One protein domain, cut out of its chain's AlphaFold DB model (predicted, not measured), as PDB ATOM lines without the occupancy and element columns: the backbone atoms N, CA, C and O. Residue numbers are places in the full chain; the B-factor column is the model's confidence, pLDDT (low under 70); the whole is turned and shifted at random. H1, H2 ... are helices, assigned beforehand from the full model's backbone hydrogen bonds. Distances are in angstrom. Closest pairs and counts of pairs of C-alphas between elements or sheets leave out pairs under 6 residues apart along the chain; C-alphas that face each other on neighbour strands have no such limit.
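AT A GLANCE: This is residues 134 to 208 of the 306 residues of an uncharacterized protein of Monoraphidium neglectum (UniProt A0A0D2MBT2). Two helices, H2 and H3, cross near their middles as an X; H1 lies near the first residue of H2 at one end of the domain, and the short H4 lies at the other end, away from the other helices. H2 with H3 is the only pair of helices that touches; H1 is near H2, and H4 touches no helix. The printed part has 75 residues with four named helices, in the order H1, H2, H3, H4, and no named strand; the class is all helix. The whole is loose, with a radius of gyration of the C-alphas of 14.2 A, and only just elongated, spanning 40 by 26 by 21 A.

HOW THE PARTS SIT: H1, residues 134 to 143, is close to but not clearly touching H2, residues 152 to 168. Their closest C-alphas, those of Val 137 and Ile 152, are 6.7 A apart. Their lines stand at a steep tilt of 64 degrees, the same way. H2 touches H3, residues 179 to 192, with the C-alphas of Ser 160 and Val 185 closest at 4.6 A. These two run the same way at a steep tilt of 52 degrees. H4, residues 202 to 208, is apart from H1, H2 and H3, and H1 is apart from H3. In H1 and H4 every O i to N i+4 pair is within hydrogen-bond range; in H2 12 of 13 are, and in H3 9 of 10.

IN THESE COORDINATES: H1 begins at C-alpha 134 (220.655, 171.157, 180.139) and is 14.3 A long from first to last C-alpha. H2, the longest helix, measures 23.8 A from C-alpha 152 (218.127, 170.267, 171.977) to C-alpha 168. H3 measures 20.2 A, and H4 measures 9.7 A, ending at C-alpha 208 (184.562, 173.338, 169.472).

THE WHOLE: The two C-alphas farthest apart, those of Thr 148 and Gln 207, are 42.2 A apart. The printed part has no cut, and its three links are short but not tight. The mean pLDDT of the printed part is 88.4; residues 174, 176 to 177 and 180 are under 70.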
ATOM      1  N   ALA A 134     219.891 172.249 179.540       94.12
ATOM      2  CA  ALA A 134     220.655 171.157 180.139       94.12
ATOM      3  C   ALA A 134     219.782 170.251 181.024       94.12
ATOM      4  O   ALA A 134     219.864 169.032 180.911       94.12
ATOM      5  N   GLN A 135     218.901 170.832 181.850       94.38
ATOM      6  CA  GLN A 135     217.943 170.059 182.647       94.38
ATOM      7  C   GLN A 135     216.972 169.273 181.763       94.38
ATOM      8  O   GLN A 135     216.760 168.088 182.007       94.38
ATOM      9  N   ASN A 136     216.421 169.904 180.717       93.75
ATOM     10  CA  ASN A 136     215.482 169.231 179.821       93.75
ATOM     11  C   ASN A 136     216.143 168.061 179.087       93.75
ATOM     12  O   ASN A 136     215.568 166.984 179.014       93.75
ATOM     13  N   VAL A 137     217.361 168.267 178.581       94.00
ATOM     14  CA  VAL A 137     218.168 167.236 177.916       94.00
ATOM     15  C   VAL A 137     218.490 166.088 178.874       94.00
ATOM     16  O   VAL A 137     218.319 164.928 178.509       94.00
ATOM     17  N   ALA A 138     218.903 166.392 180.109       95.38
ATOM     18  CA  ALA A 138     219.207 165.373 181.111       95.38
ATOM     19  C   ALA A 138     217.973 164.531 181.470       95.38
ATOM     20  O   ALA A 138     218.061 163.305 181.532       95.38
ATOM     21  N   LEU A 139     216.814 165.169 181.656       95.06
ATOM     22  CA  LEU A 139     215.566 164.462 181.940       95.06
ATOM     23  C   LEU A 139     215.090 163.640 180.735       95.06
ATOM     24  O   LEU A 139     214.705 162.487 180.903       95.06
ATOM     25  N   TYR A 140     215.178 164.199 179.524       94.56
ATOM     26  CA  TYR A 140     214.866 163.489 178.285       94.56
ATOM     27  C   TYR A 140     215.707 162.219 178.136       94.56
ATOM     28  O   TYR A 140     215.175 161.151 177.847       94.56
ATOM     29  N   HIS A 141     217.015 162.325 178.381       95.38
ATOM     30  CA  HIS A 141     217.938 161.193 178.360       95.38
ATOM     31  C   HIS A 141     217.566 160.126 179.393       95.38
ATOM     32  O   HIS A 141     217.546 158.943 179.066       95.38
ATOM     33  N   GLY A 142     217.204 160.535 180.613       95.94
ATOM     34  CA  GLY A 142     216.747 159.606 181.648       95.94
ATOM     35  C   GLY A 142     215.470 158.843 181.275       95.94
ATOM     36  O   GLY A 142     215.321 157.687 181.662       95.94
ATOM     37  N   ILE A 143     214.564 159.462 180.511       94.19
ATOM     38  CA  ILE A 143     213.305 158.840 180.061       94.19
ATOM     39  C   ILE A 143     213.525 157.955 178.825       94.19
ATOM     40  O   ILE A 143     212.912 156.893 178.713       94.19
ATOM     41  N   TYR A 144     214.397 158.370 177.903       94.69
ATOM     42  CA  TYR A 144     214.610 157.711 176.612       94.69
ATOM     43  C   TYR A 144     216.074 157.306 176.394       94.69
ATOM     44  O   TYR A 144     216.681 157.787 175.441       94.69
ATOM     45  N   PRO A 145     216.645 156.394 177.203       94.81
ATOM     46  CA  PRO A 145     218.086 156.109 177.208       94.81
ATOM     47  C   PRO A 145     218.622 155.492 175.906       94.81
ATOM     48  O   PRO A 145     219.829 155.456 175.689       94.81
ATOM     49  N   SER A 146     217.743 154.991 175.033       94.12
ATOM     50  CA  SER A 146     218.109 154.360 173.759       94.12
ATOM     51  C   SER A 146     218.344 155.343 172.609       94.12
ATOM     52  O   SER A 146     218.771 154.927 171.532       94.12
ATOM     53  N   ILE A 147     218.056 156.633 172.796       94.62
ATOM     54  CA  ILE A 147     218.306 157.658 171.779       94.62
ATOM     55  C   ILE A 147     219.811 157.955 171.708       94.62
ATOM     56  O   ILE A 147     220.541 157.839 172.688       94.62
ATOM     57  N   THR A 148     220.300 158.314 170.524       90.69
ATOM     58  CA  THR A 148     221.729 158.576 170.293       90.69
ATOM     59  C   THR A 148     222.066 160.066 170.229       90.69
ATOM     60  O   THR A 148     223.182 160.448 170.570       90.69
ATOM     61  N   ASP A 149     221.108 160.916 169.842       96.25
ATOM     62  CA  ASP A 149     221.274 162.369 169.755       96.25
ATOM     63  C   ASP A 149     220.314 163.107 170.701       96.25
ATOM     64  O   ASP A 149     219.100 163.217 170.461       96.25
ATOM     65  N   TYR A 150     220.896 163.622 171.783       94.50
ATOM     66  CA  TYR A 150     220.233 164.386 172.838       94.50
ATOM     67  C   TYR A 150     220.436 165.896 172.715       94.50
ATOM     68  O   TYR A 150     220.123 166.633 173.652       94.50
ATOM     69  N   THR A 151     220.962 166.386 171.590       94.19
ATOM     70  CA  THR A 151     220.999 167.830 171.357       94.19
ATOM     71  C   THR A 151     219.580 168.395 171.400       94.19
ATOM     72  O   THR A 151     218.605 167.739 171.021       94.19
ATOM     73  N   ILE A 152     219.445 169.632 171.883       90.50
ATOM     74  CA  ILE A 152     218.127 170.267 171.977       90.50
ATOM     75  C   ILE A 152     217.456 170.377 170.606       90.50
ATOM     76  O   ILE A 152     216.246 170.202 170.510       90.50
ATOM     77  N   ASP A 153     218.237 170.579 169.546       91.81
ATOM     78  CA  ASP A 153     217.729 170.655 168.179       91.81
ATOM     79  C   ASP A 153     217.187 169.302 167.707       91.81
ATOM     80  O   ASP A 153     216.113 169.252 167.110       91.81
ATOM     81  N   ALA A 154     217.853 168.192 168.044       94.12
ATOM     82  CA  ALA A 154     217.358 166.857 167.726       94.12
ATOM     83  C   ALA A 154     216.079 166.506 168.504       94.12
ATOM     84  O   ALA A 154     215.152 165.927 167.929       94.12
ATOM     85  N   ILE A 155     215.988 166.897 169.782       93.44
ATOM     86  CA  ILE A 155     214.756 166.759 170.578       93.44
ATOM     87  C   ILE A 155     213.626 167.567 169.927       93.44
ATOM     88  O   ILE A 155     212.563 167.023 169.642       93.44
ATOM     89  N   LEU A 156     213.864 168.842 169.609       92.00
ATOM     90  CA  LEU A 156     212.872 169.703 168.958       92.00
ATOM     91  C   LEU A 156     212.472 169.193 167.563       92.00
ATOM     92  O   LEU A 156     211.313 169.332 167.171       92.00
ATOM     93  N   ALA A 157     213.383 168.576 166.811       92.38
ATOM     94  CA  ALA A 157     213.087 167.984 165.508       92.38
ATOM     95  C   ALA A 157     212.171 166.751 165.619       92.38
ATOM     96  O   ALA A 157     211.207 166.622 164.854       92.38
ATOM     97  N   ARG A 158     212.428 165.862 166.587       93.62
ATOM     98  CA  ARG A 158     211.554 164.709 166.868       93.62
ATOM     99  C   ARG A 158     210.187 165.168 167.353       93.62
ATOM    100  O   ARG A 158     209.164 164.757 166.805       93.62
ATOM    101  N   GLU A 159     210.178 166.088 168.307       91.56
ATOM    102  CA  GLU A 159     208.962 166.615 168.901       91.56
ATOM    103  C   GLU A 159     208.101 167.368 167.880       91.56
ATOM    104  O   GLU A 159     206.907 167.107 167.762       91.56
ATOM    105  N   SER A 160     208.692 168.244 167.063       91.25
ATOM    106  CA  SER A 160     207.956 168.936 165.994       91.25
ATOM    107  C   SER A 160     207.397 167.971 164.946       91.25
ATOM    108  O   SER A 160     206.299 168.198 164.443       91.25
ATOM    109  N   THR A 161     208.083 166.860 164.663       92.44
ATOM    110  CA  THR A 161     207.572 165.796 163.780       92.44
ATOM    111  C   THR A 161     206.382 165.061 164.407       92.44
ATOM    112  O   THR A 161     205.374 164.834 163.737       92.44
ATOM    113  N   ARG A 162     206.451 164.744 165.704       91.56
ATOM    114  CA  ARG A 162     205.342 164.136 166.459       91.56
ATOM    115  C   ARG A 162     204.140 165.077 166.581       91.56
ATOM    116  O   ARG A 162     202.994 164.641 166.545       91.56
ATOM    117  N   VAL A 163     204.370 166.376 166.736       90.38
ATOM    118  CA  VAL A 163     203.291 167.369 166.781       90.38
ATOM    119  C   VAL A 163     202.680 167.566 165.395       90.38
ATOM    120  O   VAL A 163     201.458 167.634 165.284       90.38
ATOM    121  N   LEU A 164     203.499 167.583 164.337       89.88
ATOM    122  CA  LEU A 164     203.022 167.672 162.959       89.88
ATOM    123  C   LEU A 164     202.030 166.550 162.637       89.88
ATOM    124  O   LEU A 164     200.986 166.836 162.061       89.88
ATOM    125  N   SER A 165     202.298 165.302 163.037       89.75
ATOM    126  CA  SER A 165     201.363 164.199 162.773       89.75
ATOM    127  C   SER A 165     199.999 164.419 163.437       89.75
ATOM    128  O   SER A 165     198.972 164.176 162.810       89.75
ATOM    129  N   ASN A 166     199.966 164.968 164.656       87.81
ATOM    130  CA  ASN A 166     198.716 165.341 165.323       87.81
ATOM    131  C   ASN A 166     197.985 166.473 164.581       87.81
ATOM    132  O   ASN A 166     196.778 166.382 164.358       87.81
ATOM    133  N   VAL A 167     198.706 167.522 164.173       87.06
ATOM    134  CA  VAL A 167     198.127 168.663 163.441       87.06
ATOM    135  C   VAL A 167     197.562 168.222 162.088       87.06
ATOM    136  O   VAL A 167     196.437 168.587 161.751       87.06
ATOM    137  N   LEU A 168     198.296 167.394 161.339       88.50
ATOM    138  CA  LEU A 168     197.844 166.850 160.055       88.50
ATOM    139  C   LEU A 168     196.666 165.879 160.214       88.50
ATOM    140  O   LEU A 168     195.814 165.816 159.336       88.50
ATOM    141  N   ALA A 169     196.563 165.193 161.356       87.12
ATOM    142  CA  ALA A 169     195.391 164.403 161.733       87.12
ATOM    143  C   ALA A 169     194.232 165.256 162.299       87.12
ATOM    144  O   ALA A 169     193.294 164.715 162.883       87.12
ATOM    145  N   LEU A 170     194.291 166.591 162.181       86.75
ATOM    146  CA  LEU A 170     193.256 167.540 162.625       86.75
ATOM    147  C   LEU A 170     192.865 167.391 164.107       86.75
ATOM    148  O   LEU A 170     191.725 167.670 164.516       86.75
ATOM    149  N   ARG A 171     193.829 166.962 164.927       85.31
ATOM    150  CA  ARG A 171     193.717 166.889 166.384       85.31
ATOM    151  C   ARG A 171     193.658 168.302 166.955       85.31
ATOM    152  O   ARG A 171     194.488 169.149 166.637       85.31
ATOM    153  N   LYS A 172     192.646 168.559 167.786       82.94
ATOM    154  CA  LYS A 172     192.380 169.878 168.392       82.94
ATOM    155  C   LYS A 172     192.864 169.966 169.841       82.94
ATOM    156  O   LYS A 172     192.580 170.932 170.534       82.94
ATOM    157  N   ASP A 173     193.559 168.939 170.309       79.12
ATOM    158  CA  ASP A 173     194.130 168.845 171.646       79.12
ATOM    159  C   ASP A 173     195.073 170.041 171.917       79.12
ATOM    160  O   ASP A 173     195.894 170.374 171.056       79.12
ATOM    161  N   PRO A 174     195.008 170.699 173.092       66.44
ATOM    162  CA  PRO A 174     195.965 171.736 173.439       66.44
ATOM    163  C   PRO A 174     197.375 171.150 173.624       66.44
ATOM    164  O   PRO A 174     197.549 169.963 173.914       66.44
ATOM    165  N   LEU A 175     198.386 172.012 173.483       71.69
ATOM    166  CA  LEU A 175     199.815 171.679 173.565       71.69
ATOM    167  C   LEU A 175     200.544 172.601 174.569       71.69
ATOM    168  O   LEU A 175     200.019 173.651 174.948       71.69
ATOM    169  N   SER A 176     201.755 172.223 175.001       63.69
ATOM    170  CA  SER A 176     202.636 173.055 175.852       63.69
ATOM    171  C   SER A 176     203.260 174.221 175.060       63.69
ATOM    172  O   SER A 176     203.352 174.141 173.847       63.69
ATOM    173  N   LEU A 177     203.675 175.329 175.701       54.50
ATOM    174  CA  LEU A 177     203.949 176.613 175.009       54.50
ATOM    175  C   LEU A 177     205.314 177.274 175.303       54.50
ATOM    176  O   LEU A 177     205.409 178.512 175.304       54.50
ATOM    177  N   VAL A 178     206.380 176.510 175.559       72.25
ATOM    178  CA  VAL A 178     207.735 177.098 175.641       72.25
ATOM    179  C   VAL A 178     208.141 177.659 174.272       72.25
ATOM    180  O   VAL A 178     207.950 177.004 173.255       72.25
ATOM    181  N   MET A 179     208.691 178.880 174.230       70.44
ATOM    182  CA  MET A 179     208.867 179.646 172.982       70.44
ATOM    183  C   MET A 179     209.686 178.908 171.911       70.44
ATOM    184  O   MET A 179     209.241 178.828 170.773       70.44
ATOM    185  N   ARG A 180     210.809 178.276 172.290       68.12
ATOM    186  CA  ARG A 180     211.636 177.477 171.361       68.12
ATOM    187  C   ARG A 180     210.887 176.285 170.760       68.12
ATOM    188  O   ARG A 180     211.073 175.956 169.596       68.12
ATOM    189  N   TRP A 181     210.023 175.652 171.547       83.62
ATOM    190  CA  TRP A 181     209.178 174.559 171.076       83.62
ATOM    191  C   TRP A 181     208.099 175.071 170.117       83.62
ATOM    192  O   TRP A 181     207.891 174.477 169.063       83.62
ATOM    193  N   VAL A 182     207.474 176.215 170.428       85.06
ATOM    194  CA  VAL A 182     206.440 176.821 169.570       85.06
ATOM    195  C   VAL A 182     207.021 177.192 168.208       85.06
ATOM    196  O   VAL A 182     206.393 176.914 167.194       85.06
ATOM    197  N   GLU A 183     208.215 177.785 168.178       85.38
ATOM    198  CA  GLU A 183     208.901 178.148 166.933       85.38
ATOM    199  C   GLU A 183     209.217 176.918 166.078       85.38
ATOM    200  O   GLU A 183     208.895 176.908 164.892       85.38
ATOM    201  N   ALA A 184     209.773 175.860 166.679       86.19
ATOM    202  CA  ALA A 184     210.086 174.622 165.967       86.19
ATOM    203  C   ALA A 184     208.828 173.952 165.389       86.19
ATOM    204  O   ALA A 184     208.812 173.556 164.221       86.19
ATOM    205  N   VAL A 185     207.755 173.864 166.181       86.38
ATOM    206  CA  VAL A 185     206.470 173.302 165.747       86.38
ATOM    207  C   VAL A 185     205.849 174.144 164.640       86.38
ATOM    208  O   VAL A 185     205.475 173.599 163.604       86.38
ATOM    209  N   LEU A 186     205.747 175.461 164.834       88.31
ATOM    210  CA  LEU A 186     205.105 176.339 163.863       88.31
ATOM    211  C   LEU A 186     205.874 176.336 162.545       88.31
ATOM    212  O   LEU A 186     205.250 176.151 161.508       88.31
ATOM    213  N   HIS A 187     207.208 176.441 162.584       88.81
ATOM    214  CA  HIS A 187     208.043 176.354 161.388       88.81
ATOM    215  C   HIS A 187     207.792 175.036 160.644       88.81
ATOM    216  O   HIS A 187     207.515 175.056 159.445       88.81
ATOM    217  N   LYS A 188     207.801 173.898 161.351       89.75
ATOM    218  CA  LYS A 188     207.556 172.583 160.748       89.75
ATOM    219  C   LYS A 188     206.169 172.487 160.107       89.75
ATOM    220  O   LYS A 188     206.061 171.996 158.989       89.75
ATOM    221  N   VAL A 189     205.129 172.978 160.782       87.19
ATOM    222  CA  VAL A 189     203.757 173.001 160.252       87.19
ATOM    223  C   VAL A 189     203.667 173.897 159.016       87.19
ATOM    224  O   VAL A 189     203.192 173.443 157.978       87.19
ATOM    225  N   THR A 190     204.182 175.127 159.080       89.50
ATOM    226  CA  THR A 190     204.105 176.091 157.967       89.50
ATOM    227  C   THR A 190     204.985 175.728 156.772       89.50
ATOM    228  O   THR A 190     204.752 176.212 155.671       89.50
ATOM    229  N   ALA A 191     205.986 174.862 156.965       90.44
ATOM    230  CA  ALA A 191     206.765 174.287 155.871       90.44
ATOM    231  C   ALA A 191     205.985 173.207 155.097       90.44
ATOM    232  O   ALA A 191     206.342 172.894 153.963       90.44
ATOM    233  N   CYS A 192     204.939 172.627 155.698       88.50
ATOM    234  CA  CYS A 192     204.118 171.581 155.088       88.50
ATOM    235  C   CYS A 192     202.774 172.103 154.560       88.50
ATOM    236  O   CYS A 192     202.316 171.640 153.518       88.50
ATOM    237  N   VAL A 193     202.130 173.031 155.274       86.88
ATOM    238  CA  VAL A 193     200.799 173.555 154.934       86.88
ATOM    239  C   VAL A 193     200.722 175.064 155.145       86.88
ATOM    240  O   VAL A 193     201.377 175.618 156.022       86.88
ATOM    241  N   THR A 194     199.857 175.732 154.388       84.38
ATOM    242  CA  THR A 194     199.583 177.175 154.526       84.38
ATOM    243  C   THR A 194     198.375 177.466 155.420       84.38
ATOM    244  O   THR A 194     197.804 178.553 155.353       84.38
ATOM    245  N   TRP A 195     197.941 176.489 156.219       83.81
ATOM    246  CA  TRP A 195     196.728 176.604 157.026       83.81
ATOM    247  C   TRP A 195     196.875 177.641 158.146       83.81
ATOM    248  O   TRP A 195     197.940 177.749 158.762       83.81
ATOM    249  N   PRO A 196     195.797 178.372 158.472       83.62
ATOM    250  CA  PRO A 196     195.795 179.293 159.597       83.62
ATOM    251  C   PRO A 196     195.922 178.534 160.924       83.62
ATOM    252  O   PRO A 196     195.195 177.577 161.192       83.62
ATOM    253  N   VAL A 197     196.806 179.008 161.804       83.62
ATOM    254  CA  VAL A 197     196.940 178.494 163.174       83.62
ATOM    255  C   VAL A 197     196.241 179.450 164.135       83.62
ATOM    256  O   VAL A 197     196.648 180.601 164.291       83.62
ATOM    257  N   ARG A 198     195.190 178.970 164.806       85.69
ATOM    258  CA  ARG A 198     194.405 179.753 165.766       85.69
ATOM    259  C   ARG A 198     194.509 179.160 167.165       85.69
ATOM    260  O   ARG A 198     194.165 178.005 167.388       85.69
ATOM    261  N   SER A 199     194.921 179.981 168.127       87.75
ATOM    262  CA  SER A 199     194.839 179.637 169.548       87.75
ATOM    263  C   SER A 199     193.449 179.961 170.095       87.75
ATOM    264  O   SER A 199     192.914 181.041 169.842       87.75
ATOM    265  N   LEU A 200     192.882 179.035 170.864       90.94
ATOM    266  CA  LEU A 200     191.591 179.180 171.535       90.94
ATOM    267  C   LEU A 200     191.779 179.086 173.047       90.94
ATOM    268  O   LEU A 200     192.658 178.364 173.523       90.94
ATOM    269  N   LYS A 201     190.942 179.798 173.805       92.81
ATOM    270  CA  LYS A 201     190.827 179.562 175.247       92.81
ATOM    271  C   LYS A 201     190.118 178.234 175.525       92.81
ATOM    272  O   LYS A 201     189.469 177.693 174.633       92.81
ATOM    273  N   LEU A 202     190.241 177.698 176.742       94.19
ATOM    274  CA  LEU A 202     189.732 176.356 177.047       94.19
ATOM    275  C   LEU A 202     188.217 176.245 176.863       94.19
ATOM    276  O   LEU A 202     187.767 175.242 176.325       94.19
ATOM    277  N   ASP A 203     187.451 177.269 177.247       95.19
ATOM    278  CA  ASP A 203     185.993 177.259 177.046       95.19
ATOM    279  C   ASP A 203     185.633 177.191 175.548       95.19
ATOM    280  O   ASP A 203     184.782 176.405 175.137       95.19
ATOM    281  N   ASP A 204     186.323 177.971 174.708       95.06
ATOM    282  CA  ASP A 204     186.103 177.973 173.254       95.06
ATOM    283  C   ASP A 204     186.527 176.635 172.637       95.06
ATOM    284  O   ASP A 204     185.896 176.140 171.702       95.06
ATOM    285  N   LEU A 205     187.591 176.030 173.174       94.50
ATOM    286  CA  LEU A 205     188.042 174.714 172.757       94.50
ATOM    287  C   LEU A 205     187.018 173.636 173.136       94.50
ATOM    288  O   LEU A 205     186.644 172.832 172.287       94.50
ATOM    289  N   GLN A 206     186.506 173.661 174.368       95.56
ATOM    290  CA  GLN A 206     185.414 172.793 174.816       95.56
ATOM    291  C   GLN A 206     184.199 172.929 173.901       95.56
ATOM    292  O   GLN A 206     183.647 171.921 173.459       95.56
ATOM    293  N   GLN A 207     183.809 174.159 173.569       94.19
ATOM    294  CA  GLN A 207     182.696 174.399 172.663       94.19
ATOM    295  C   GLN A 207     182.960 173.812 171.271       94.19
ATOM    296  O   GLN A 207     182.066 173.210 170.679       94.19
ATOM    297  N   LEU A 208     184.186 173.920 170.758       92.75
ATOM    298  CA  LEU A 208     184.562 173.338 169.472       92.75
ATOM    299  C   LEU A 208     184.458 171.803 169.471       92.75
ATOM    300  O   LEU A 208     183.972 171.228 168.494       92.75
TER     301      LEU A 208